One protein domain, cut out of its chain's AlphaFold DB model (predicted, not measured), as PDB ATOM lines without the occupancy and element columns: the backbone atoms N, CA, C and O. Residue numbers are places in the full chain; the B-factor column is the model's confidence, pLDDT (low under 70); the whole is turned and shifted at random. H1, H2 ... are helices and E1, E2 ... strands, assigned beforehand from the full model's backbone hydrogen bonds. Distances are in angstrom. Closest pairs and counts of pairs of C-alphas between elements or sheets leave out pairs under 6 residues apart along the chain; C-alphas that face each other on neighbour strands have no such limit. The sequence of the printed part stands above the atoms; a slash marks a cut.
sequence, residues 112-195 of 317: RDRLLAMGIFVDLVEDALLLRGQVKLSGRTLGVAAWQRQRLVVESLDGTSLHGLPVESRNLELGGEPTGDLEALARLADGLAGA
ATOM      1  N   ARG A 112      16.964  92.685  54.155       86.31
ATOM      2  CA  ARG A 112      17.914  91.957  53.309       86.31
ATOM      3  C   ARG A 112      18.274  90.616  53.932       86.31
ATOM      4  O   ARG A 112      18.207  89.609  53.244       86.31
ATOM      5  N   ASP A 113      18.621  90.590  55.215       85.44
ATOM      6  CA  ASP A 113      19.052  89.358  55.887       85.44
ATOM      7  C   ASP A 113      17.915  88.324  55.937       85.44
ATOM      8  O   ASP A 113      18.130  87.128  55.744       85.44
ATOM      9  N   ARG A 114      16.674  88.794  56.084       84.44
ATOM     10  CA  ARG A 114      15.483  87.947  55.988       84.44
ATOM     11  C   ARG A 114      15.217  87.441  54.567       84.44
ATOM     12  O   ARG A 114      14.869  86.278  54.401       84.44
ATOM     13  N   LEU A 115      15.381  88.289  53.551       83.00
ATOM     14  CA  LEU A 115      15.281  87.888  52.141       83.00
ATOM     15  C   LEU A 115      16.362  86.855  51.790       83.00
ATOM     16  O   LEU A 115      16.068  85.843  51.160       83.00
ATOM     17  N   LEU A 116      17.578  87.045  52.297       84.62
ATOM     18  CA  LEU A 116      18.687  86.115  52.123       84.62
ATOM     19  C   LEU A 116      18.403  84.750  52.768       84.62
ATOM     20  O   LEU A 116      18.719  83.726  52.169       84.62
ATOM     21  N   ALA A 117      17.753  84.716  53.937       81.25
ATOM     22  CA  ALA A 117      17.309  83.470  54.570       81.25
ATOM     23  C   ALA A 117      16.274  82.695  53.728       81.25
ATOM     24  O   ALA A 117      16.139  81.484  53.881       81.25
ATOM     25  N   MET A 118      15.577  83.377  52.813       79.62
ATOM     26  CA  MET A 118      14.693  82.771  51.809       79.62
ATOM     27  C   MET A 118      15.421  82.418  50.498       79.62
ATOM     28  O   MET A 118      14.793  81.965  49.548       79.62
ATOM     29  N   GLY A 119      16.734  82.648  50.404       79.81
ATOM     30  CA  GLY A 119      17.502  82.470  49.167       79.81
ATOM     31  C   GLY A 119      17.308  83.592  48.140       79.81
ATOM     32  O   GLY A 119      17.681  83.429  46.979       79.81
ATOM     33  N   ILE A 120      16.731  84.728  48.546       82.62
ATOM     34  CA  ILE A 120      16.529  85.905  47.696       82.62
ATOM     35  C   ILE A 120      17.692  86.874  47.917       82.62
ATOM     36  O   ILE A 120      17.829  87.480  48.979       82.62
ATOM     37  N   PHE A 121      18.519  87.048  46.890       84.00
ATOM     38  CA  PHE A 121      19.642  87.979  46.920       84.00
ATOM     39  C   PHE A 121      19.181  89.361  46.458       84.00
ATOM     40  O   PHE A 121      18.660  89.507  45.351       84.00
ATOM     41  N   VAL A 122      19.364  90.369  47.312       84.19
ATOM     42  CA  VAL A 122      19.033  91.767  47.015       84.19
ATOM     43  C   VAL A 122      20.157  92.698  47.455       84.19
ATOM     44  O   VAL A 122      20.765  92.495  48.508       84.19
ATOM     45  N   ASP A 123      20.363  93.761  46.685       82.38
ATOM     46  CA  ASP A 123      21.376  94.785  46.914       82.38
ATOM     47  C   ASP A 123      20.748  96.171  47.040       82.38
ATOM     48  O   ASP A 123      19.689  96.461  46.481       82.38
ATOM     49  N   LEU A 124      21.411  97.044  47.800       79.44
ATOM     50  CA  LEU A 124      21.011  98.443  47.919       79.44
ATOM     51  C   LEU A 124      21.290  99.168  46.597       79.44
ATOM     52  O   LEU A 124      22.381  99.056  46.039       79.44
ATOM     53  N   VAL A 125      20.319  99.941  46.123       79.56
ATOM     54  CA  VAL A 125      20.466 100.756  44.913       79.56
ATOM     55  C   VAL A 125      21.239 102.040  45.212       79.56
ATOM     56  O   VAL A 125      21.058 102.653  46.259       79.56
ATOM     57  N   GLU A 126      22.083 102.467  44.270       69.69
ATOM     58  CA  GLU A 126      22.923 103.666  44.407       69.69
ATOM     59  C   GLU A 126      22.105 104.927  44.705       69.69
ATOM     60  O   GLU A 126      22.316 105.583  45.721       69.69
ATOM     61  N   ASP A 127      21.102 105.208  43.877       76.00
ATOM     62  CA  ASP A 127      20.340 106.459  43.924       76.00
ATOM     63  C   ASP A 127      19.073 106.414  44.788       76.00
ATOM     64  O   ASP A 127      18.271 107.354  44.765       76.00
ATOM     65  N   ALA A 128      18.854 105.347  45.558       77.25
ATOM     66  CA  ALA A 128      17.648 105.197  46.366       77.25
ATOM     67  C   ALA A 128      17.865 104.298  47.586       77.25
ATOM     68  O   ALA A 128      18.500 103.255  47.499       77.25
ATOM     69  N   LEU A 129      17.247 104.644  48.723       81.50
ATOM     70  CA  LEU A 129      17.182 103.736  49.881       81.50
ATOM     71  C   LEU A 129      16.149 102.627  49.645       81.50
ATOM     72  O   LEU A 129      15.083 102.615  50.264       81.50
ATOM     73  N   LEU A 130      16.456 101.731  48.714       85.06
ATOM     74  CA  LEU A 130      15.677 100.543  48.399       85.06
ATOM     75  C   LEU A 130      16.607  99.388  48.042       85.06
ATOM     76  O   LEU A 130      17.702  99.596  47.519       85.06
ATOM     77  N   LEU A 131      16.146  98.176  48.317       85.06
ATOM     78  CA  LEU A 131      16.799  96.945  47.899       85.06
ATOM     79  C   LEU A 131      16.195  96.475  46.579       85.06
ATOM     80  O   LEU A 131      14.976  96.539  46.425       85.06
ATOM     81  N   ARG A 132      17.020  95.980  45.661       86.75
ATOM     82  CA  ARG A 132      16.596  95.328  44.418       86.75
ATOM     83  C   ARG A 132      17.355  94.035  44.205       86.75
ATOM     84  O   ARG A 132      18.522  93.937  44.562       86.75
ATOM     85  N   GLY A 133      16.703  93.059  43.598       86.69
ATOM     86  CA  GLY A 133      17.341  91.803  43.243       86.69
ATOM     87  C   GLY A 133      16.496  90.956  42.313       86.69
ATOM     88  O   GLY A 133      15.435  91.377  41.849       86.69
ATOM     89  N   GLN A 134      16.990  89.753  42.047       85.19
ATOM     90  CA  GLN A 134      16.307  88.763  41.229       85.19
ATOM     91  C   GLN A 134      16.193  87.447  41.991       85.19
ATOM     92  O   GLN A 134      17.132  87.025  42.666       85.19
ATOM     93  N   VAL A 135      15.048  86.784  41.860       88.00
ATOM     94  CA  VAL A 135      14.813  85.449  42.417       88.00
ATOM     95  C   VAL A 135      14.301  84.517  41.333       88.00
ATOM     96  O   VAL A 135      13.426  84.877  40.547       88.00
ATOM     97  N   LYS A 136      14.851  83.302  41.301       85.88
ATOM     98  CA  LYS A 136      14.319  82.209  40.491       85.88
ATOM     99  C   LYS A 136      13.401  81.363  41.354       85.88
ATOM    100  O   LYS A 136      13.849  80.806  42.353       85.88
ATOM    101  N   LEU A 137      12.134  81.272  40.978       85.06
ATOM    102  CA  LEU A 137      11.116  80.588  41.762       85.06
ATOM    103  C   LEU A 137      10.154  79.856  40.826       85.06
ATOM    104  O   LEU A 137       9.656  80.448  39.874       85.06
ATOM    105  N   SER A 138       9.929  78.562  41.062       80.12
ATOM    106  CA  SER A 138       9.037  77.723  40.238       80.12
ATOM    107  C   SER A 138       9.327  77.782  38.725       80.12
ATOM    108  O   SER A 138       8.415  77.748  37.906       80.12
ATOM    109  N   GLY A 139      10.604  77.898  38.343       81.69
ATOM    110  CA  GLY A 139      11.025  78.008  36.938       81.69
ATOM    111  C   GLY A 139      10.880  79.406  36.321       81.69
ATOM    112  O   GLY A 139      11.238  79.578  35.161       81.69
ATOM    113  N   ARG A 140      10.415  80.397  37.089       85.44
ATOM    114  CA  ARG A 140      10.275  81.796  36.668       85.44
ATOM    115  C   ARG A 140      11.335  82.682  37.288       85.44
ATOM    116  O   ARG A 140      11.872  82.368  38.350       85.44
ATOM    117  N   THR A 141      11.619  83.804  36.643       87.62
ATOM    118  CA  THR A 141      12.552  84.818  37.139       87.62
ATOM    119  C   THR A 141      11.785  86.069  37.538       87.62
ATOM    120  O   THR A 141      11.191  86.734  36.698       87.62
ATOM    121  N   LEU A 142      11.811  86.415  38.820       89.31
ATOM    122  CA  LEU A 142      11.156  87.608  39.354       89.31
ATOM    123  C   LEU A 142      12.199  88.686  39.633       89.31
ATOM    124  O   LEU A 142      13.184  88.422  40.325       89.31
ATOM    125  N   GLY A 143      11.964  89.903  39.155       88.50
ATOM    126  CA  GLY A 143      12.633  91.095  39.664       88.50
ATOM    127  C   GLY A 143      11.871  91.620  40.869       88.50
ATOM    128  O   GLY A 143      10.665  91.861  40.788       88.50
ATOM    129  N   VAL A 144      12.558  91.789  41.994       90.44
ATOM    130  CA  VAL A 144      11.940  92.199  43.256       90.44
ATOM    131  C   VAL A 144      12.610  93.443  43.817       90.44
ATOM    132  O   VAL A 144      13.823  93.617  43.709       90.44
ATOM    133  N   ALA A 145      11.813  94.290  44.458       88.38
ATOM    134  CA  ALA A 145      12.274  95.467  45.172       88.38
ATOM    135  C   ALA A 145      11.656  95.556  46.566       88.38
ATOM    136  O   ALA A 145      10.505  95.184  46.788       88.38
ATOM    137  N   ALA A 146      12.424  96.070  47.522       85.56
ATOM    138  CA  ALA A 146      12.016  96.153  48.914       85.56
ATOM    139  C   ALA A 146      12.487  97.475  49.535       85.56
ATOM    140  O   ALA A 146      13.683  97.724  49.690       85.56
ATOM    141  N   TRP A 147      11.540  98.344  49.886       79.19
ATOM    142  CA  TRP A 147      11.811  99.656  50.504       79.19
ATOM    143  C   TRP A 147      10.923  99.954  51.715       79.19
ATOM    144  O   TRP A 147      11.133 100.934  52.429       79.19
ATOM    145  N   GLN A 148       9.911  99.120  51.955       73.88
ATOM    146  CA  GLN A 148       9.005  99.225  53.092       73.88
ATOM    147  C   GLN A 148       9.241  98.070  54.061       73.88
ATOM    148  O   GLN A 148       9.758  97.011  53.707       73.88
ATOM    149  N   ARG A 149       8.852  98.285  55.318       73.00
ATOM    150  CA  ARG A 149       8.965  97.259  56.352       73.00
ATOM    151  C   ARG A 149       8.137  96.041  55.947       73.00
ATOM    152  O   ARG A 149       6.943  96.187  55.723       73.00
ATOM    153  N   GLN A 150       8.779  94.871  55.924       79.19
ATOM    154  CA  GLN A 150       8.129  93.575  55.684       79.19
ATOM    155  C   GLN A 150       7.327  93.533  54.375       79.19
ATOM    156  O   GLN A 150       6.322  92.842  54.295       79.19
ATOM    157  N   ARG A 151       7.751  94.286  53.358       85.88
ATOM    158  CA  ARG A 151       7.075  94.318  52.065       85.88
ATOM    159  C   ARG A 151       8.066  94.096  50.946       85.88
ATOM    160  O   ARG A 151       9.106  94.758  50.895       85.88
ATOM    161  N   LEU A 152       7.705  93.180  50.062       88.50
ATOM    162  CA  LEU A 152       8.410  92.882  48.831       88.50
ATOM    163  C   LEU A 152       7.486  93.223  47.668       88.50
ATOM    164  O   LEU A 152       6.314  92.867  47.681       88.50
ATOM    165  N   VAL A 153       7.998  93.933  46.676       89.81
ATOM    166  CA  VAL A 153       7.242  94.299  45.482       89.81
ATOM    167  C   VAL A 153       7.874  93.619  44.284       89.81
ATOM    168  O   VAL A 153       9.083  93.717  44.084       89.81
ATOM    169  N   VAL A 154       7.061  92.933  43.490       89.31
ATOM    170  CA  VAL A 154       7.488  92.328  42.229       89.31
ATOM    171  C   VAL A 154       7.468  93.418  41.156       89.31
ATOM    172  O   VAL A 154       6.428  93.992  40.839       89.31
ATOM    173  N   GLU A 155       8.639  93.765  40.638       87.69
ATOM    174  CA  GLU A 155       8.805  94.786  39.600       87.69
ATOM    175  C   GLU A 155       8.847  94.189  38.195       87.69
ATOM    176  O   GLU A 155       8.467  94.869  37.241       87.69
ATOM    177  N   SER A 156       9.274  92.933  38.061       89.00
ATOM    178  CA  SER A 156       9.270  92.218  36.788       89.00
ATOM    179  C   SER A 156       9.048  90.718  36.953       89.00
ATOM    180  O   SER A 156       9.337  90.142  38.003       89.00
ATOM    181  N   LEU A 157       8.546  90.098  35.890       89.56
ATOM    182  CA  LEU A 157       8.289  88.668  35.763       89.56
ATOM    183  C   LEU A 157       8.814  88.202  34.402       89.56
ATOM    184  O   LEU A 157       8.421  88.737  33.373       89.56
ATOM    185  N   ASP A 158       9.741  87.246  34.407       87.38
ATOM    186  CA  ASP A 158      10.371  86.658  33.216       87.38
ATOM    187  C   ASP A 158      10.934  87.705  32.235       87.38
ATOM    188  O   ASP A 158      10.905  87.547  31.019       87.38
ATOM    189  N   GLY A 159      11.465  88.803  32.786       80.00
ATOM    190  CA  GLY A 159      12.009  89.935  32.026       80.00
ATOM    191  C   GLY A 159      10.985  91.017  31.668       80.00
ATOM    192  O   GLY A 159      11.384  92.137  31.354       80.00
ATOM    193  N   THR A 160       9.686  90.745  31.801       84.50
ATOM    194  CA  THR A 160       8.609  91.707  31.529       84.50
ATOM    195  C   THR A 160       8.385  92.620  32.726       84.50
ATOM    196  O   THR A 160       8.290  92.166  33.867       84.50
ATOM    197  N   SER A 161       8.306  93.929  32.487       85.25
ATOM    198  CA  SER A 161       8.068  94.903  33.550       85.25
ATOM    199  C   SER A 161       6.605  94.933  33.987       85.25
ATOM    200  O   SER A 161       5.706  95.066  33.165       85.25
ATOM    201  N   LEU A 162       6.379  94.933  35.301       84.62
ATOM    202  CA  LEU A 162       5.058  95.042  35.921       84.62
ATOM    203  C   LEU A 162       4.768  96.457  36.447       84.62
ATOM    204  O   LEU A 162       3.860  96.652  37.256       84.62
ATOM    205  N   HIS A 163       5.538  97.471  36.035       80.19
ATOM    206  CA  HIS A 163       5.335  98.850  36.497       80.19
ATOM    207  C   HIS A 163       3.976  99.441  36.090       80.19
ATOM    208  O   HIS A 163       3.515 100.364  36.761       80.19
ATOM    209  N   GLY A 164       3.328  98.893  35.055       76.25
ATOM    210  CA  GLY A 164       1.965  99.259  34.653       76.25
ATOM    211  C   GLY A 164       0.870  98.789  35.621       76.25
ATOM    212  O   GLY A 164      -0.246  99.301  35.563       76.25
ATOM    213  N   LEU A 165       1.174  97.860  36.535       78.62
ATOM    214  CA  LEU A 165       0.221  97.360  37.525       78.62
ATOM    215  C   LEU A 165       0.273  98.167  38.840       78.62
ATOM    216  O   LEU A 165       1.358  98.592  39.275       78.62
ATOM    217  N   PRO A 166      -0.875  98.338  39.533       77.19
ATOM    218  CA  PRO A 166      -0.916  98.933  40.867       77.19
ATOM    219  C   PRO A 166       0.037  98.219  41.825       77.19
ATOM    220  O   PRO A 166       0.167  96.996  41.787       77.19
ATOM    221  N   VAL A 167       0.710  98.976  42.696       77.62
ATOM    222  CA  VAL A 167       1.698  98.421  43.642       77.62
ATOM    223  C   VAL A 167       1.050  97.388  44.561       77.62
ATOM    224  O   VAL A 167       1.667  96.377  44.878       77.62
ATOM    225  N   GLU A 168      -0.205  97.607  44.938       82.62
ATOM    226  CA  GLU A 168      -1.009  96.732  45.786       82.62
ATOM    227  C   GLU A 168      -1.194  95.338  45.173       82.62
ATOM    228  O   GLU A 168      -1.209  94.354  45.906       82.62
ATOM    229  N   SER A 169      -1.280  95.251  43.842       81.88
ATOM    230  CA  SER A 169      -1.475  93.997  43.104       81.88
ATOM    231  C   SER A 169      -0.198  93.169  42.963       81.88
ATOM    232  O   SER A 169      -0.267  91.977  42.695       81.88
ATOM    233  N   ARG A 170       0.966  93.797  43.137       84.19
ATOM    234  CA  ARG A 170       2.301  93.190  42.987       84.19
ATOM    235  C   ARG A 170       3.107  93.215  44.288       84.19
ATOM    236  O   ARG A 170       4.327  93.094  44.280       84.19
ATOM    237  N   ASN A 171       2.409  93.405  45.400       89.50
ATOM    238  CA  ASN A 171       2.930  93.507  46.754       89.50
ATOM    239  C   ASN A 171       2.761  92.163  47.474       89.50
ATOM    240  O   ASN A 171       1.680  91.576  47.460       89.50
ATOM    241  N   LEU A 172       3.816  91.735  48.159       88.88
ATOM    242  CA  LEU A 172       3.789  90.683  49.161       88.88
ATOM    243  C   LEU A 172       4.134  91.258  50.542       88.88
ATOM    244  O   LEU A 172       5.217  91.820  50.742       88.88
ATOM    245  N   GLU A 173       3.251  91.035  51.514       89.56
ATOM    246  CA  GLU A 173       3.549  91.250  52.929       89.56
ATOM    247  C   GLU A 173       4.230  90.006  53.510       89.56
ATOM    248  O   GLU A 173       3.709  88.897  53.430       89.56
ATOM    249  N   LEU A 174       5.416  90.194  54.084       85.50
ATOM    250  CA  LEU A 174       6.250  89.118  54.606       85.50
ATOM    251  C   LEU A 174       5.840  88.804  56.057       85.50
ATOM    252  O   LEU A 174       6.105  89.598  56.971       85.50
ATOM    253  N   GLY A 175       5.307  87.610  56.309       82.19
ATOM    254  CA  GLY A 175       4.703  87.182  57.578       82.19
ATOM    255  C   GLY A 175       5.685  86.786  58.685       82.19
ATOM    256  O   GLY A 175       5.469  87.113  59.848       82.19
ATOM    257  N   GLY A 176       6.815  86.174  58.349       77.50
ATOM    258  CA  GLY A 176       7.910  85.912  59.305       77.50
ATOM    259  C   GLY A 176       8.625  84.603  59.039       77.50
ATOM    260  O   GLY A 176       9.765  84.423  59.459       77.50
ATOM    261  N   GLU A 177       7.938  83.714  58.334       85.44
ATOM    262  CA  GLU A 177       8.311  82.329  58.127       85.44
ATOM    263  C   GLU A 177       8.876  82.167  56.712       85.44
ATOM    264  O   GLU A 177       8.121  82.315  55.752       85.44
ATOM    265  N   PRO A 178      10.176  81.852  56.548       81.31
ATOM    266  CA  PRO A 178      10.828  81.825  55.237       81.31
ATOM    267  C   PRO A 178      10.113  80.951  54.199       81.31
ATOM    268  O   PRO A 178       9.907  81.378  53.067       81.31
ATOM    269  N   THR A 179       9.694  79.746  54.588       84.25
ATOM    270  CA  THR A 179       8.992  78.819  53.691       84.25
ATOM    271  C   THR A 179       7.608  79.345  53.309       84.25
ATOM    272  O   THR A 179       7.263  79.353  52.131       84.25
ATOM    273  N   GLY A 180       6.838  79.852  54.280       84.06
ATOM    274  CA  GLY A 180       5.509  80.413  54.029       84.06
ATOM    275  C   GLY A 180       5.550  81.686  53.178       84.06
ATOM    276  O   GLY A 180       4.718  81.866  52.288       84.06
ATOM    277  N   ASP A 181       6.554  82.538  53.395       86.56
ATOM    278  CA  ASP A 181       6.793  83.752  52.611       86.56
ATOM    279  C   ASP A 181       7.186  83.407  51.158       86.56
ATOM    280  O   ASP A 181       6.692  84.039  50.222       86.56
ATOM    281  N   LEU A 182       8.002  82.366  50.937       85.38
ATOM    282  CA  LEU A 182       8.335  81.867  49.594       85.38
ATOM    283  C   LEU A 182       7.126  81.267  48.867       85.38
ATOM    284  O   LEU A 182       6.925  81.536  47.684       85.38
ATOM    285  N   GLU A 183       6.295  80.488  49.557       87.25
ATOM    286  CA  GLU A 183       5.053  79.947  48.991       87.25
ATOM    287  C   GLU A 183       4.042  81.054  48.664       87.25
ATOM    288  O   GLU A 183       3.303  80.976  47.679       87.25
ATOM    289  N   ALA A 184       3.978  82.107  49.481       87.75
ATOM    290  CA  ALA A 184       3.163  83.281  49.194       87.75
ATOM    291  C   ALA A 184       3.695  84.053  47.974       87.75
ATOM    292  O   ALA A 184       2.902  84.459  47.122       87.75
ATOM    293  N   LEU A 185       5.018  84.178  47.837       88.31
ATOM    294  CA  LEU A 185       5.648  84.762  46.652       88.31
ATOM    295  C   LEU A 185       5.370  83.940  45.385       88.31
ATOM    296  O   LEU A 185       5.075  84.526  44.345       88.31
ATOM    297  N   ALA A 186       5.395  82.606  45.477       87.56
ATOM    298  CA  ALA A 186       5.032  81.708  44.376       87.56
ATOM    299  C   ALA A 186       3.607  81.973  43.889       87.56
ATOM    300  O   ALA A 186       3.382  82.235  42.710       87.56
ATOM    301  N   ARG A 187       2.654  81.990  44.826       88.31
ATOM    302  CA  ARG A 187       1.239  82.244  44.531       88.31
ATOM    303  C   ARG A 187       1.018  83.620  43.909       88.31
ATOM    304  O   ARG A 187       0.201  83.747  43.000       88.31
ATOM    305  N   LEU A 188       1.745  84.638  44.373       89.56
ATOM    306  CA  LEU A 188       1.695  85.974  43.783       89.56
ATOM    307  C   LEU A 188       2.224  85.969  42.342       89.56
ATOM    308  O   LEU A 188       1.568  86.506  41.454       89.56
ATOM    309  N   ALA A 189       3.371  85.335  42.092       87.56
ATOM    310  CA  ALA A 189       3.948  85.223  40.753       87.56
ATOM    311  C   ALA A 189       3.027  84.475  39.775       87.56
ATOM    312  O   ALA A 189       2.881  84.884  38.621       87.56
ATOM    313  N   ASP A 190       2.371  83.409  40.232       86.94
ATOM    314  CA  ASP A 190       1.388  82.666  39.441       86.94
ATOM    315  C   ASP A 190       0.163  83.521  39.105       86.94
ATOM    316  O   ASP A 190      -0.270  83.547  37.950       86.94
ATOM    317  N   GLY A 191      -0.345  84.282  40.080       85.56
ATOM    318  CA  GLY A 191      -1.442  85.228  39.874       85.56
ATOM    319  C   GLY A 191      -1.101  86.344  38.884       85.56
ATOM    320  O   GLY A 191      -1.936  86.695  38.052       85.56
ATOM    321  N   LEU A 192       0.130  86.863  38.929       85.75
ATOM    322  CA  LEU A 192       0.598  87.918  38.025       85.75
ATOM    323  C   LEU A 192       0.721  87.427  36.575       85.75
ATOM    324  O   LEU A 192       0.235  88.102  35.673       85.75
ATOM    325  N   ALA A 193       1.246  86.219  36.341       80.31
ATOM    326  CA  ALA A 193       1.265  85.645  34.987       80.31
ATOM    327  C   ALA A 193      -0.133  85.397  34.410       80.31
ATOM    328  O   ALA A 193      -0.317  85.440  33.198       80.31
ATOM    329  N   GLY A 194      -1.120  85.106  35.265       66.50
ATOM    330  CA  GLY A 194      -2.511  84.948  34.840       66.50
ATOM    331  C   GLY A 194      -3.178  86.267  34.431       66.50
ATOM    332  O   GLY A 194      -4.145  86.244  33.672       66.50
ATOM    333  N   ALA A 195      -2.666  87.405  34.911       61.69
ATOM    334  CA  ALA A 195      -3.173  88.739  34.600       61.69
ATOM    335  C   ALA A 195      -2.599  89.315  33.286       61.69
ATOM    336  O   ALA A 195      -3.277  90.108  32.633       61.69
TER     337      ALA A 195
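This is residues 112 to 195 of the 317 residues of an uncharacterized protein of Deltaproteobacteria bacterium (UniProt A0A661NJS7). A strongly twisted sheet of five antiparallel strands has the long helix H3 packed on one face, with H3's residues 181 to 193 near E2, E3, E4 and E5, and the short helix H1 near the edge strand E1. The small helix H2 sits beside E4, at the sheet's level. The printed part has 84 residues with three named helices and five named strands, in the order H1 E1 E2 E3 E4 H2 E5 H3; the sheet's order is E1, E2, E3, E4, E5, and the class is mixed, helices and strands. The whole is compact, with a radius of gyration of the C-alphas of 11.7 A and spans of 30 by 30 by 22 A.

H1, residues 112 to 117, begins at C-alpha 112 (17.914, 91.957, 53.309). E1 is residues 121 to 124, and E2, residues 131 to 137, is 18.4 A long. E3, residues 140 to 148, is the longest strand, 24.0 A from C-alpha 140 (10.275, 81.796, 36.668) to C-alpha 148. E4, residues 151 to 157, is 17.3 A long. H2 is residues 167 to 170 and E5 is residues 171 to 173. H3, residues 178 to 195, is 25.9 A long and ends at C-alpha 195 (-3.173, 88.739, 34.600).

E1 to E4 form a meander, each strand the antiparallel neighbour of the one before. In the hairpin E1 and E2, N 123 and O 132 are 2.8 A apart, within hydrogen-bond range. In the hairpin E2 and E3, N 135 and O 142 are 2.9 A apart, and in the hairpin E3 and E4, N 145 and O 153 are 2.8 A apart. The edge strand E5 is antiparallel to E4, with N 152 and O 172 at 2.9 A. H1 and H3 on one face of the sheet make two layers. H1 is on the sheet at a height of 8.2 A, only just over none of the strands, with 2 of its C-alphas falling on E2; its closest C-alphas to E1 are those of Arg 112 and Val 122, 6.4 A apart. H3 is on the sheet at a height of 5.0 A, only just over none of the strands, with 2 of its C-alphas falling on E3 and 2 on E4. The closest C-alphas of H3 and E5 are those of Leu 172 and Leu 185, 6.7 A apart. H1 and H3 are close but not clearly touching, about perpendicular at 79 degrees, with the C-alphas of Ala 117 and Pro 178 6.7 A apart. The closest C-alphas of H2 and E4 are those of Arg 170 and Val 154, 5.3 A apart. Every O i to N i+4 pair in H1 and H3 is within hydrogen-bond range; H2 is too short for one.

The two C-alphas farthest apart are those of Glu 126 and Gly 194, at 33.0 A. The printed part has no cut and no long link. The mean pLDDT of the printed part is 83.5, with residue 126 and residues 194 to 195 under 70.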